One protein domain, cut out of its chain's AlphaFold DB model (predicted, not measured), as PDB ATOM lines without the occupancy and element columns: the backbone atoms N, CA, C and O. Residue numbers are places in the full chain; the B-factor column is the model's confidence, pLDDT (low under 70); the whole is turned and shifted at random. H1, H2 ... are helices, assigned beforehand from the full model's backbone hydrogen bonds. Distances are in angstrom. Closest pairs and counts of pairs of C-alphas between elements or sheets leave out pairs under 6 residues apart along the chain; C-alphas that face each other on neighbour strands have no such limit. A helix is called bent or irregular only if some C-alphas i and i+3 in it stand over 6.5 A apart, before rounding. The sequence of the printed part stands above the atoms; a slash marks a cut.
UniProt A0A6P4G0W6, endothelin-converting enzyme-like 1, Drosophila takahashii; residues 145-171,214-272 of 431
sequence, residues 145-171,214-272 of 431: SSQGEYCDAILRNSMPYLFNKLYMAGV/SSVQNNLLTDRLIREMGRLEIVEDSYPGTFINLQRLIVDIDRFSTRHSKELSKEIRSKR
ATOM      1  N   SER A 145     132.704  93.267 144.273       65.38
ATOM      2  CA  SER A 145     132.683  94.674 144.686       65.38
ATOM      3  C   SER A 145     133.441  95.636 143.759       65.38
ATOM      4  O   SER A 145     133.127  96.821 143.743       65.38
ATOM      5  N   SER A 146     134.434  95.162 143.002       70.38
ATOM      6  CA  SER A 146     135.323  95.995 142.175       70.38
ATOM      7  C   SER A 146     135.088  95.843 140.669       70.38
ATOM      8  O   SER A 146     135.677  96.589 139.884       70.38
ATOM      9  N   GLN A 147     134.204  94.934 140.241       77.12
ATOM     10  CA  GLN A 147     133.908  94.717 138.818       77.12
ATOM     11  C   GLN A 147     133.323  95.965 138.145       77.12
ATOM     12  O   GLN A 147     133.681  96.279 137.010       77.12
ATOM     13  N   GLY A 148     132.461  96.709 138.846       82.12
ATOM     14  CA  GLY A 148     131.890  97.956 138.329       82.12
ATOM     15  C   GLY A 148     132.961  99.009 138.032       82.12
ATOM     16  O   GLY A 148     132.992  99.564 136.937       82.12
ATOM     17  N   GLU A 149     133.877  99.229 138.977       80.62
ATOM     18  CA  GLU A 149     134.998 100.168 138.823       80.62
ATOM     19  C   GLU A 149     135.966  99.722 137.721       80.62
ATOM     20  O   GLU A 149     136.432 100.540 136.930       80.62
ATOM     21  N   TYR A 150     136.233  98.418 137.626       81.31
ATOM     22  CA  TYR A 150     137.070  97.843 136.576       81.31
ATOM     23  C   TYR A 150     136.490  98.095 135.177       81.31
ATOM     24  O   TYR A 150     137.197  98.569 134.283       81.31
ATOM     25  N   CYS A 151     135.195  97.826 134.992       84.00
ATOM     26  CA  CYS A 151     134.499  98.071 133.732       84.00
ATOM     27  C   CYS A 151     134.455  99.565 133.379       84.00
ATOM     28  O   CYS A 151     134.721  99.922 132.229       84.00
ATOM     29  N   ASP A 152     134.176 100.440 134.350       83.38
ATOM     30  CA  ASP A 152     134.194 101.896 134.150       83.38
ATOM     31  C   ASP A 152     135.585 102.381 133.714       83.38
ATOM     32  O   ASP A 152     135.717 103.087 132.711       83.38
ATOM     33  N   ALA A 153     136.643 101.922 134.389       82.12
ATOM     34  CA  ALA A 153     138.019 102.258 134.038       82.12
ATOM     35  C   ALA A 153     138.385 101.792 132.619       82.12
ATOM     36  O   ALA A 153     139.006 102.543 131.863       82.12
ATOM     37  N   ILE A 154     137.982 100.582 132.216       84.62
ATOM     38  CA  ILE A 154     138.213 100.081 130.853       84.62
ATOM     39  C   ILE A 154     137.497 100.943 129.815       84.62
ATOM     40  O   ILE A 154     138.102 101.311 128.805       84.62
ATOM     41  N   LEU A 155     136.227 101.280 130.036       86.44
ATOM     42  CA  LEU A 155     135.460 102.096 129.095       86.44
ATOM     43  C   LEU A 155     136.055 103.502 128.965       86.44
ATOM     44  O   LEU A 155     136.286 103.973 127.850       86.44
ATOM     45  N   ARG A 156     136.398 104.142 130.085       80.56
ATOM     46  CA  ARG A 156     137.034 105.469 130.093       80.56
ATOM     47  C   ARG A 156     138.376 105.475 129.371       80.56
ATOM     48  O   ARG A 156     138.617 106.363 128.557       80.56
ATOM     49  N   ASN A 157     139.212 104.465 129.609       79.38
ATOM     50  CA  ASN A 157     140.526 104.352 128.973       79.38
ATOM     51  C   ASN A 157     140.447 103.975 127.489       79.38
ATOM     52  O   ASN A 157     141.329 104.335 126.714       79.38
ATOM     53  N   SER A 158     139.403 103.254 127.076       85.06
ATOM     54  CA  SER A 158     139.234 102.822 125.683       85.06
ATOM     55  C   SER A 158     138.544 103.852 124.796       85.06
ATOM     56  O   SER A 158     138.809 103.904 123.594       85.06
ATOM     57  N   MET A 159     137.693 104.703 125.375       86.00
ATOM     58  CA  MET A 159     136.952 105.736 124.651       86.00
ATOM     59  C   MET A 159     137.116 107.143 125.249       86.00
ATOM     60  O   MET A 159     136.121 107.861 125.409       86.00
ATOM     61  N   PRO A 160     138.350 107.597 125.543       78.88
ATOM     62  CA  PRO A 160     138.570 108.835 126.291       78.88
ATOM     63  C   PRO A 160     137.978 110.054 125.574       78.88
ATOM     64  O   PRO A 160     137.348 110.905 126.194       78.88
ATOM     65  N   TYR A 161     138.081 110.106 124.243       80.25
ATOM     66  CA  TYR A 161     137.543 111.199 123.429       80.25
ATOM     67  C   TYR A 161     136.010 111.321 123.510       80.25
ATOM     68  O   TYR A 161     135.487 112.435 123.570       80.25
ATOM     69  N   LEU A 162     135.287 110.194 123.536       84.31
ATOM     70  CA  LEU A 162     133.827 110.179 123.654       84.31
ATOM     71  C   LEU A 162     133.389 110.648 125.039       84.31
ATOM     72  O   LEU A 162     132.572 111.564 125.144       84.31
ATOM     73  N   PHE A 163     133.946 110.050 126.093       80.19
ATOM     74  CA  PHE A 163     133.576 110.391 127.464       80.19
ATOM     75  C   PHE A 163     133.962 111.823 127.823       80.19
ATOM     76  O   PHE A 163     133.149 112.526 128.418       80.19
ATOM     77  N   ASN A 164     135.121 112.307 127.364       75.75
ATOM     78  CA  ASN A 164     135.490 113.712 127.512       75.75
ATOM     79  C   ASN A 164     134.475 114.621 126.813       75.75
ATOM     80  O   ASN A 164     134.013 115.588 127.413       75.75
ATOM     81  N   LYS A 165     134.060 114.305 125.578       78.25
ATOM     82  CA  LYS A 165     133.069 115.121 124.859       78.25
ATOM     83  C   LYS A 165     131.697 115.125 125.547       78.25
ATOM     84  O   LYS A 165     131.080 116.184 125.648       78.25
ATOM     85  N   LEU A 166     131.226 113.971 126.023       78.69
ATOM     86  CA  LEU A 166     129.955 113.849 126.748       78.69
ATOM     87  C   LEU A 166     129.986 114.609 128.073       78.69
ATOM     88  O   LEU A 166     129.069 115.377 128.362       78.69
ATOM     89  N   TYR A 167     131.059 114.439 128.844       73.94
ATOM     90  CA  TYR A 167     131.252 115.143 130.105       73.94
ATOM     91  C   TYR A 167     131.242 116.660 129.886       73.94
ATOM     92  O   TYR A 167     130.489 117.383 130.534       73.94
ATOM     93  N   MET A 168     131.970 117.128 128.873       70.44
ATOM     94  CA  MET A 168     132.029 118.538 128.487       70.44
ATOM     95  C   MET A 168     130.690 119.131 128.054       70.44
ATOM     96  O   MET A 168     130.450 120.311 128.295       70.44
ATOM     97  N   ALA A 169     129.812 118.344 127.431       72.38
ATOM     98  CA  ALA A 169     128.476 118.804 127.058       72.38
ATOM     99  C   ALA A 169     127.573 119.051 128.284       72.38
ATOM    100  O   ALA A 169     126.673 119.888 128.217       72.38
ATOM    101  N   GLY A 170     127.816 118.344 129.393       65.19
ATOM    102  CA  GLY A 170     127.071 118.488 130.646       65.19
ATOM    103  C   GLY A 170     127.640 119.530 131.614       65.19
ATOM    104  O   GLY A 170     126.988 119.858 132.605       65.19
ATOM    105  N   VAL A 171     128.839 120.060 131.354       62.66
ATOM    106  CA  VAL A 171     129.533 120.980 132.265       62.66
ATOM    107  C   VAL A 171     129.277 122.439 131.882       62.66
ATOM    108  O   VAL A 171     129.634 122.891 130.797       62.66
ATOM    109  N   SER A 214     136.329 123.761 122.681       41.38
ATOM    110  CA  SER A 214     135.642 124.202 121.472       41.38
ATOM    111  C   SER A 214     136.486 124.550 120.231       41.38
ATOM    112  O   SER A 214     135.892 125.036 119.265       41.38
ATOM    113  N   SER A 215     137.820 124.387 120.200       48.91
ATOM    114  CA  SER A 215     138.555 124.706 118.961       48.91
ATOM    115  C   SER A 215     137.981 123.855 117.814       48.91
ATOM    116  O   SER A 215     137.852 122.635 117.923       48.91
ATOM    117  N   VAL A 216     137.545 124.508 116.730       45.78
ATOM    118  CA  VAL A 216     136.797 123.864 115.629       45.78
ATOM    119  C   VAL A 216     137.570 122.672 115.053       45.78
ATOM    120  O   VAL A 216     136.981 121.665 114.667       45.78
ATOM    121  N   GLN A 217     138.899 122.759 115.052       49.47
ATOM    122  CA  GLN A 217     139.773 121.723 114.522       49.47
ATOM    123  C   GLN A 217     139.951 120.534 115.481       49.47
ATOM    124  O   GLN A 217     139.961 119.395 115.010       49.47
ATOM    125  N   ASN A 218     139.984 120.765 116.801       61.12
ATOM    126  CA  ASN A 218     139.931 119.682 117.789       61.12
ATOM    127  C   ASN A 218     138.574 118.972 117.734       61.12
ATOM    128  O   ASN A 218     138.536 117.748 117.759       61.12
ATOM    129  N   ASN A 219     137.475 119.712 117.548       66.69
ATOM    130  CA  ASN A 219     136.143 119.120 117.398       66.69
ATOM    131  C   ASN A 219     136.050 118.177 116.187       66.69
ATOM    132  O   ASN A 219     135.532 117.076 116.327       66.69
ATOM    133  N   LEU A 220     136.598 118.540 115.022       73.88
ATOM    134  CA  LEU A 220     136.541 117.678 113.830       73.88
ATOM    135  C   LEU A 220     137.332 116.370 113.985       73.88
ATOM    136  O   LEU A 220     136.869 115.315 113.540       73.88
ATOM    137  N   LEU A 221     138.521 116.430 114.593       76.19
ATOM    138  CA  LEU A 221     139.331 115.238 114.846       76.19
ATOM    139  C   LEU A 221     138.707 114.363 115.934       76.19
ATOM    140  O   LEU A 221     138.562 113.160 115.722       76.19
ATOM    141  N   THR A 222     138.272 114.961 117.045       78.44
ATOM    142  CA  THR A 222     137.524 114.270 118.101       78.44
ATOM    143  C   THR A 222     136.279 113.592 117.531       78.44
ATOM    144  O   THR A 222     136.054 112.417 117.792       78.44
ATOM    145  N   ASP A 223     135.523 114.256 116.655       84.06
ATOM    146  CA  ASP A 223     134.334 113.680 116.009       84.06
ATOM    147  C   ASP A 223     134.665 112.550 115.043       84.06
ATOM    148  O   ASP A 223     133.878 111.623 114.843       84.06
ATOM    149  N   ARG A 224     135.832 112.605 114.403       85.94
ATOM    150  CA  ARG A 224     136.319 111.492 113.590       85.94
ATOM    151  C   ARG A 224     136.703 110.302 114.467       85.94
ATOM    152  O   ARG A 224     136.244 109.208 114.172       85.94
ATOM    153  N   LEU A 225     137.443 110.515 115.553       87.25
ATOM    154  CA  LEU A 225     137.804 109.464 116.511       87.25
ATOM    155  C   LEU A 225     136.566 108.842 117.174       87.25
ATOM    156  O   LEU A 225     136.476 107.624 117.265       87.25
ATOM    157  N   ILE A 226     135.568 109.647 117.544       89.62
ATOM    158  CA  ILE A 226     134.286 109.157 118.075       89.62
ATOM    159  C   ILE A 226     133.549 108.296 117.041       89.62
ATOM    160  O   ILE A 226     132.974 107.270 117.395       89.62
ATOM    161  N   ARG A 227     133.581 108.660 115.753       91.12
ATOM    162  CA  ARG A 227     133.009 107.812 114.692       91.12
ATOM    163  C   ARG A 227     133.741 106.482 114.549       91.12
ATOM    164  O   ARG A 227     133.086 105.484 114.278       91.12
ATOM    165  N   GLU A 228     135.059 106.460 114.739       90.50
ATOM    166  CA  GLU A 228     135.826 105.210 114.790       90.50
ATOM    167  C   GLU A 228     135.436 104.368 116.017       90.50
ATOM    168  O   GLU A 228     135.198 103.174 115.875       90.50
ATOM    169  N   MET A 229     135.246 104.985 117.190       91.56
ATOM    170  CA  MET A 229     134.735 104.298 118.389       91.56
ATOM    171  C   MET A 229     133.339 103.710 118.187       91.56
ATOM    172  O   MET A 229     133.059 102.610 118.655       91.56
ATOM    173  N   GLY A 230     132.478 104.405 117.440       91.19
ATOM    174  CA  GLY A 230     131.145 103.924 117.076       91.19
ATOM    175  C   GLY A 230     131.139 102.677 116.182       91.19
ATOM    176  O   GLY A 230     130.073 102.118 115.951       91.19
ATOM    177  N   ARG A 231     132.302 102.229 115.682       91.31
ATOM    178  CA  ARG A 231     132.456 100.957 114.957       91.31
ATOM    179  C   ARG A 231     132.715  99.765 115.878       91.31
ATOM    180  O   ARG A 231     132.901  98.665 115.363       91.31
ATOM    181  N   LEU A 232     132.769  99.961 117.200       94.44
ATOM    182  CA  LEU A 232     132.931  98.857 118.138       94.44
ATOM    183  C   LEU A 232     131.792  97.849 117.967       94.44
ATOM    184  O   LEU A 232     130.628  98.156 118.218       94.44
ATOM    185  N   GLU A 233     132.149  96.632 117.582       95.12
ATOM    186  CA  GLU A 233     131.223  95.512 117.538       95.12
ATOM    187  C   GLU A 233     131.122  94.876 118.927       95.12
ATOM    188  O   GLU A 233     132.114  94.390 119.480       95.12
ATOM    189  N   ILE A 234     129.909  94.871 119.475       94.50
ATOM    190  CA  ILE A 234     129.573  94.176 120.715       94.50
ATOM    191  C   ILE A 234     129.093  92.777 120.339       94.50
ATOM    192  O   ILE A 234     128.162  92.630 119.550       94.50
ATOM    193  N   VAL A 235     129.728  91.757 120.910       95.38
ATOM    194  CA  VAL A 235     129.315  90.366 120.727       95.38
ATOM    195  C   VAL A 235     128.376  90.015 121.873       95.38
ATOM    196  O   VAL A 235     128.814  89.920 123.024       95.38
ATOM    197  N   GLU A 236     127.089  89.849 121.558       93.06
ATOM    198  CA  GLU A 236     126.070  89.470 122.540       93.06
ATOM    199  C   GLU A 236     126.486  88.206 123.301       93.06
ATOM    200  O   GLU A 236     127.065  87.276 122.734       93.06
ATOM    201  N   ASP A 237     126.254  88.217 124.615       89.75
ATOM    202  CA  ASP A 237     126.586  87.134 125.548       89.75
ATOM    203  C   ASP A 237     128.061  86.675 125.547       89.75
ATOM    204  O   ASP A 237     128.399  85.626 126.099       89.75
ATOM    205  N   SER A 238     128.979  87.469 124.979       91.25
ATOM    206  CA  SER A 238     130.409  87.161 124.948       91.25
ATOM    207  C   SER A 238     131.254  88.339 125.418       91.25
ATOM    208  O   SER A 238     131.657  89.213 124.641       91.25
ATOM    209  N   TYR A 239     131.605  88.316 126.707       88.06
ATOM    210  CA  TYR A 239     132.614  89.224 127.251       88.06
ATOM    211  C   TYR A 239     133.962  89.096 126.514       88.06
ATOM    212  O   TYR A 239     134.457  90.123 126.051       88.06
ATOM    213  N   PRO A 240     134.528  87.887 126.286       90.44
ATOM    214  CA  PRO A 240     135.782  87.751 125.544       90.44
ATOM    215  C   PRO A 240     135.706  88.332 124.128       90.44
ATOM    216  O   PRO A 240     136.625  89.028 123.703       90.44
ATOM    217  N   GLY A 241     134.610  88.077 123.402       93.06
ATOM    218  CA  GLY A 241     134.419  88.588 122.042       93.06
ATOM    219  C   GLY A 241     134.387  90.115 122.006       93.06
ATOM    220  O   GLY A 241     135.138  90.739 121.254       93.06
ATOM    221  N   THR A 242     133.588  90.717 122.888       92.56
ATOM    222  CA  THR A 242     133.498  92.177 123.023       92.56
ATOM    223  C   THR A 242     134.830  92.786 123.465       92.56
ATOM    224  O   THR A 242     135.263  93.792 122.905       92.56
ATOM    225  N   PHE A 243     135.530  92.166 124.417       90.19
ATOM    226  CA  PHE A 243     136.821  92.650 124.899       90.19
ATOM    227  C   PHE A 243     137.901  92.595 123.809       90.19
ATOM    228  O   PHE A 243     138.667  93.543 123.661       90.19
ATOM    229  N   ILE A 244     137.939  91.541 122.986       91.88
ATOM    230  CA  ILE A 244     138.847  91.464 121.829       91.88
ATOM    231  C   ILE A 244     138.589  92.621 120.857       91.88
ATOM    232  O   ILE A 244     139.536  93.274 120.411       91.88
ATOM    233  N   ASN A 245     137.322  92.894 120.541       93.44
ATOM    234  CA  ASN A 245     136.952  94.006 119.664       93.44
ATOM    235  C   ASN A 245     137.327  95.360 120.283       93.44
ATOM    236  O   ASN A 245     137.849  96.232 119.588       93.44
ATOM    237  N   LEU A 246     137.161  95.505 121.600       92.44
ATOM    238  CA  LEU A 246     137.557  96.701 122.335       92.44
ATOM    239  C   LEU A 246     139.073  96.926 122.300       92.44
ATOM    240  O   LEU A 246     139.521  98.033 122.022       92.44
ATOM    241  N   GLN A 247     139.878  95.887 122.525       90.31
ATOM    242  CA  GLN A 247     141.341  95.993 122.492       90.31
ATOM    243  C   GLN A 247     141.860  96.359 121.100       90.31
ATOM    244  O   GLN A 247     142.767  97.182 120.967       90.31
ATOM    245  N   ARG A 248     141.237  95.823 120.046       89.81
ATOM    246  CA  ARG A 248     141.526  96.236 118.665       89.81
ATOM    247  C   ARG A 248     141.216  97.712 118.447       89.81
ATOM    248  O   ARG A 248     142.066  98.425 117.916       89.81
ATOM    249  N   LEU A 249     140.059  98.177 118.923       90.50
ATOM    250  CA  LEU A 249     139.699  99.590 118.862       90.50
ATOM    251  C   LEU A 249     140.725 100.464 119.600       90.50
ATOM    252  O   LEU A 249     141.156 101.466 119.039       90.50
ATOM    253  N   ILE A 250     141.163 100.085 120.806       87.38
ATOM    254  CA  ILE A 250     142.187 100.827 121.568       87.38
ATOM    255  C   ILE A 250     143.459 101.005 120.734       87.38
ATOM    256  O   ILE A 250     143.963 102.120 120.597       87.38
ATOM    257  N   VAL A 251     143.958  99.921 120.134       85.44
ATOM    258  CA  VAL A 251     145.154  99.960 119.280       85.44
ATOM    259  C   VAL A 251     144.939 100.837 118.048       85.44
ATOM    260  O   VAL A 251     145.850 101.559 117.636       85.44
ATOM    261  N   ASP A 252     143.757 100.782 117.441       86.50
ATOM    262  CA  ASP A 252     143.434 101.576 116.259       86.50
ATOM    263  C   ASP A 252     143.306 103.069 116.568       86.50
ATOM    264  O   ASP A 252     143.824 103.886 115.803       86.50
ATOM    265  N   ILE A 253     142.696 103.420 117.702       85.06
ATOM    266  CA  ILE A 253     142.592 104.794 118.196       85.06
ATOM    267  C   ILE A 253     143.976 105.337 118.566       85.06
ATOM    268  O   ILE A 253     144.321 106.441 118.143       85.06
ATOM    269  N   ASP A 254     144.806 104.564 119.273       80.06
ATOM    270  CA  ASP A 254     146.173 104.985 119.599       80.06
ATOM    271  C   ASP A 254     147.004 105.224 118.325       80.06
ATOM    272  O   ASP A 254     147.696 106.233 118.180       80.06
ATOM    273  N   ARG A 255     146.891 104.345 117.329       82.94
ATOM    274  CA  ARG A 255     147.655 104.460 116.074       82.94
ATOM    275  C   ARG A 255     147.028 105.402 115.052       82.94
ATOM    276  O   ARG A 255     147.622 105.617 113.990       82.94
ATOM    277  N   PHE A 256     145.866 105.981 115.350       84.00
ATOM    278  CA  PHE A 256     145.135 106.847 114.430       84.00
ATOM    279  C   PHE A 256     146.001 108.020 113.957       84.00
ATOM    280  O   PHE A 256     146.151 108.235 112.751       84.00
ATOM    281  N   SER A 257     146.646 108.732 114.887       77.19
ATOM    282  CA  SER A 257     147.475 109.899 114.556       77.19
ATOM    283  C   SER A 257     148.704 109.544 113.725       77.19
ATOM    284  O   SER A 257     149.080 110.299 112.831       77.19
ATOM    285  N   THR A 258     149.305 108.376 113.959       79.38
ATOM    286  CA  THR A 258     150.430 107.882 113.157       79.38
ATOM    287  C   THR A 258     149.985 107.591 111.720       79.38
ATOM    288  O   THR A 258     150.628 108.041 110.768       79.38
ATOM    289  N   ARG A 259     148.848 106.898 111.546       83.19
ATOM    290  CA  ARG A 259     148.291 106.525 110.229       83.19
ATOM    291  C   ARG A 259     147.806 107.732 109.423       83.19
ATOM    292  O   ARG A 259     147.986 107.761 108.209       83.19
ATOM    293  N   HIS A 260     147.246 108.736 110.095       79.88
ATOM    294  CA  HIS A 260     146.694 109.948 109.481       79.88
ATOM    295  C   HIS A 260     147.592 111.178 109.660       79.88
ATOM    296  O   HIS A 260     147.141 112.311 109.510       79.88
ATOM    297  N   SER A 261     148.882 110.980 109.934       75.94
ATOM    298  CA  SER A 261     149.837 112.055 110.245       75.94
ATOM    299  C   SER A 261     149.939 113.147 109.171       75.94
ATOM    300  O   SER A 261     150.207 114.300 109.497       75.94
ATOM    301  N   LYS A 262     149.678 112.815 107.898       75.44
ATOM    302  CA  LYS A 262     149.629 113.774 106.776       75.44
ATOM    303  C   LYS A 262     148.350 114.619 106.734       75.44
ATOM    304  O   LYS A 262     148.358 115.694 106.143       75.44
ATOM    305  N   GLU A 263     147.259 114.111 107.303       72.44
ATOM    306  CA  GLU A 263     145.946 114.768 107.359       72.44
ATOM    307  C   GLU A 263     145.799 115.638 108.618       72.44
ATOM    308  O   GLU A 263     144.955 116.533 108.664       72.44
ATOM    309  N   LEU A 264     146.620 115.382 109.643       68.56
ATOM    310  CA  LEU A 264     146.672 116.184 110.860       68.56
ATOM    311  C   LEU A 264     147.365 117.525 110.596       68.56
ATOM    312  O   LEU A 264     148.402 117.600 109.933       68.56
ATOM    313  N   SER A 265     146.800 118.609 111.132       61.53
ATOM    314  CA  SER A 265     147.438 119.921 111.025       61.53
ATOM    315  C   SER A 265     148.741 119.950 111.825       61.53
ATOM    316  O   SER A 265     148.898 119.259 112.831       61.53
ATOM    317  N   LYS A 266     149.677 120.817 111.421       55.84
ATOM    318  CA  LYS A 266     150.916 121.061 112.181       55.84
ATOM    319  C   LYS A 266     150.659 121.616 113.592       55.84
ATOM    320  O   LYS A 266     151.598 121.672 114.374       55.84
ATOM    321  N   GLU A 267     149.439 122.041 113.907       51.25
ATOM    322  CA  GLU A 267     149.051 122.519 115.236       51.25
ATOM    323  C   GLU A 267     148.616 121.359 116.149       51.25
ATOM    324  O   GLU A 267     148.879 121.399 117.347       51.25
ATOM    325  N   ILE A 268     148.079 120.267 115.587       56.69
ATOM    326  CA  ILE A 268     147.737 119.023 116.301       56.69
ATOM    327  C   ILE A 268     148.972 118.102 116.349       56.69
ATOM    328  O   ILE A 268     148.971 116.959 115.895       56.69
ATOM    329  N   ARG A 269     150.096 118.627 116.841       54.47
ATOM    330  CA  ARG A 269     151.370 117.887 116.910       54.47
ATOM    331  C   ARG A 269     151.518 117.014 118.147       54.47
ATOM    332  O   ARG A 269     152.560 116.381 118.285       54.47
ATOM    333  N   SER A 270     150.513 116.987 119.020       58.59
ATOM    334  CA  SER A 270     150.527 116.191 120.241       58.59
ATOM    335  C   SER A 270     149.165 115.549 120.513       58.59
ATOM    336  O   SER A 270     148.160 116.258 120.594       58.59
ATOM    337  N   LYS A 271     149.129 114.222 120.689       57.56
ATOM    338  CA  LYS A 271     147.952 113.475 121.164       57.56
ATOM    339  C   LYS A 271     147.511 113.965 122.539       57.56
ATOM    340  O   LYS A 271     146.319 114.144 122.761       57.56
ATOM    341  N   ARG A 272     148.469 114.288 123.412       54.72
ATOM    342  CA  ARG A 272     148.222 114.866 124.737       54.72
ATOM    343  C   ARG A 272     147.495 116.203 124.665       54.72
ATOM    344  O   ARG A 272     146.710 116.489 125.540       54.72
TER     345      ARG A 272
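This is residues 145 to 171 and 214 to 272 of the 431 residues of the protein "endothelin-converting enzyme-like 1" of Drosophila takahashii (UniProt A0A6P4G0W6). Two helices, H3 and H4, make a staggered hairpin in which residues 225 to 229 of H3 meet residues 249 to 253 of H4, and H1 and H2 form an L whose corner packs on this overlap, Ser 158 by H4 and Leu 162 by H3. Residues 145 to 153 of H1 stick out, while the small helix H5 follows H4 and leads into residues 260 to 272, which hold no named element. The printed part has 86 residues with five named helices, H1 to H5 in chain order, and no named strand; the class is all helix. It is only just loose, close to compact, with a radius of gyration of the C-alphas of 14.5 A and spans of 43 by 31 by 19 A.

H1, residues 145 to 158, and H2, residues 160 to 170, are joined by a tight link of one residue and stand about perpendicular at 81 degrees. They are close but not clearly touching, the closest C-alphas being those of Arg 156 and Phe 163, 6.6 A apart. H2 touches H3, residues 216 to 229, at a steep tilt of 60 degrees, opposite ways; the closest C-alphas, of Leu 162 and Ile 226, are 5.7 A apart. H3 and H4, residues 239 to 254, form a helical hairpin and touch at a shallow tilt of 29 degrees, opposite ways, closest at the C-alphas of Met 229 and Leu 249, 6.9 A apart. H1 touches H4 with residue 158 alone, the C-alphas of Ser 158 and Ile 250 being closest at 5.4 A; the two run the same way at 36 degrees, a tilt only just steep. The helix packing is mostly crossed, but only just: of these three touching pairs, one is at a shallow tilt. H5, residues 256 to 259, and H4 meet only through their link, and H5 is only just apart from H3, with closest C-alphas 8.1 A apart. Every O i to N i+4 pair is within hydrogen-bond range in H2, H3 and H4, against 9 of 10 in H1; H5 is too short for such a pair.

H1 begins at C-alpha 145, (132.683, 94.674, 144.686), and is 21.7 A long; it is irregular, with C-alphas 145 and 148 7.2 A apart. H2 measures 15.6 A, H3 19.9 A and H4 22.2 A, the last beginning at C-alpha 239, (132.614, 89.224, 127.251). H5, 5.3 A long, ends at C-alpha 259, (148.291, 106.525, 110.229).

The two farthest C-alphas, of Ser 145 and Lys 262, are 45.7 A apart. Residues 172 to 213 are not printed, and C-alphas 171 and 214 are 12.8 A apart across the cut. Of the links printed whole, none is long. Mean pLDDT of the printed part is 78.7; residues 145, 170 to 171, 214 to 219 and 264 to 272 are under 70.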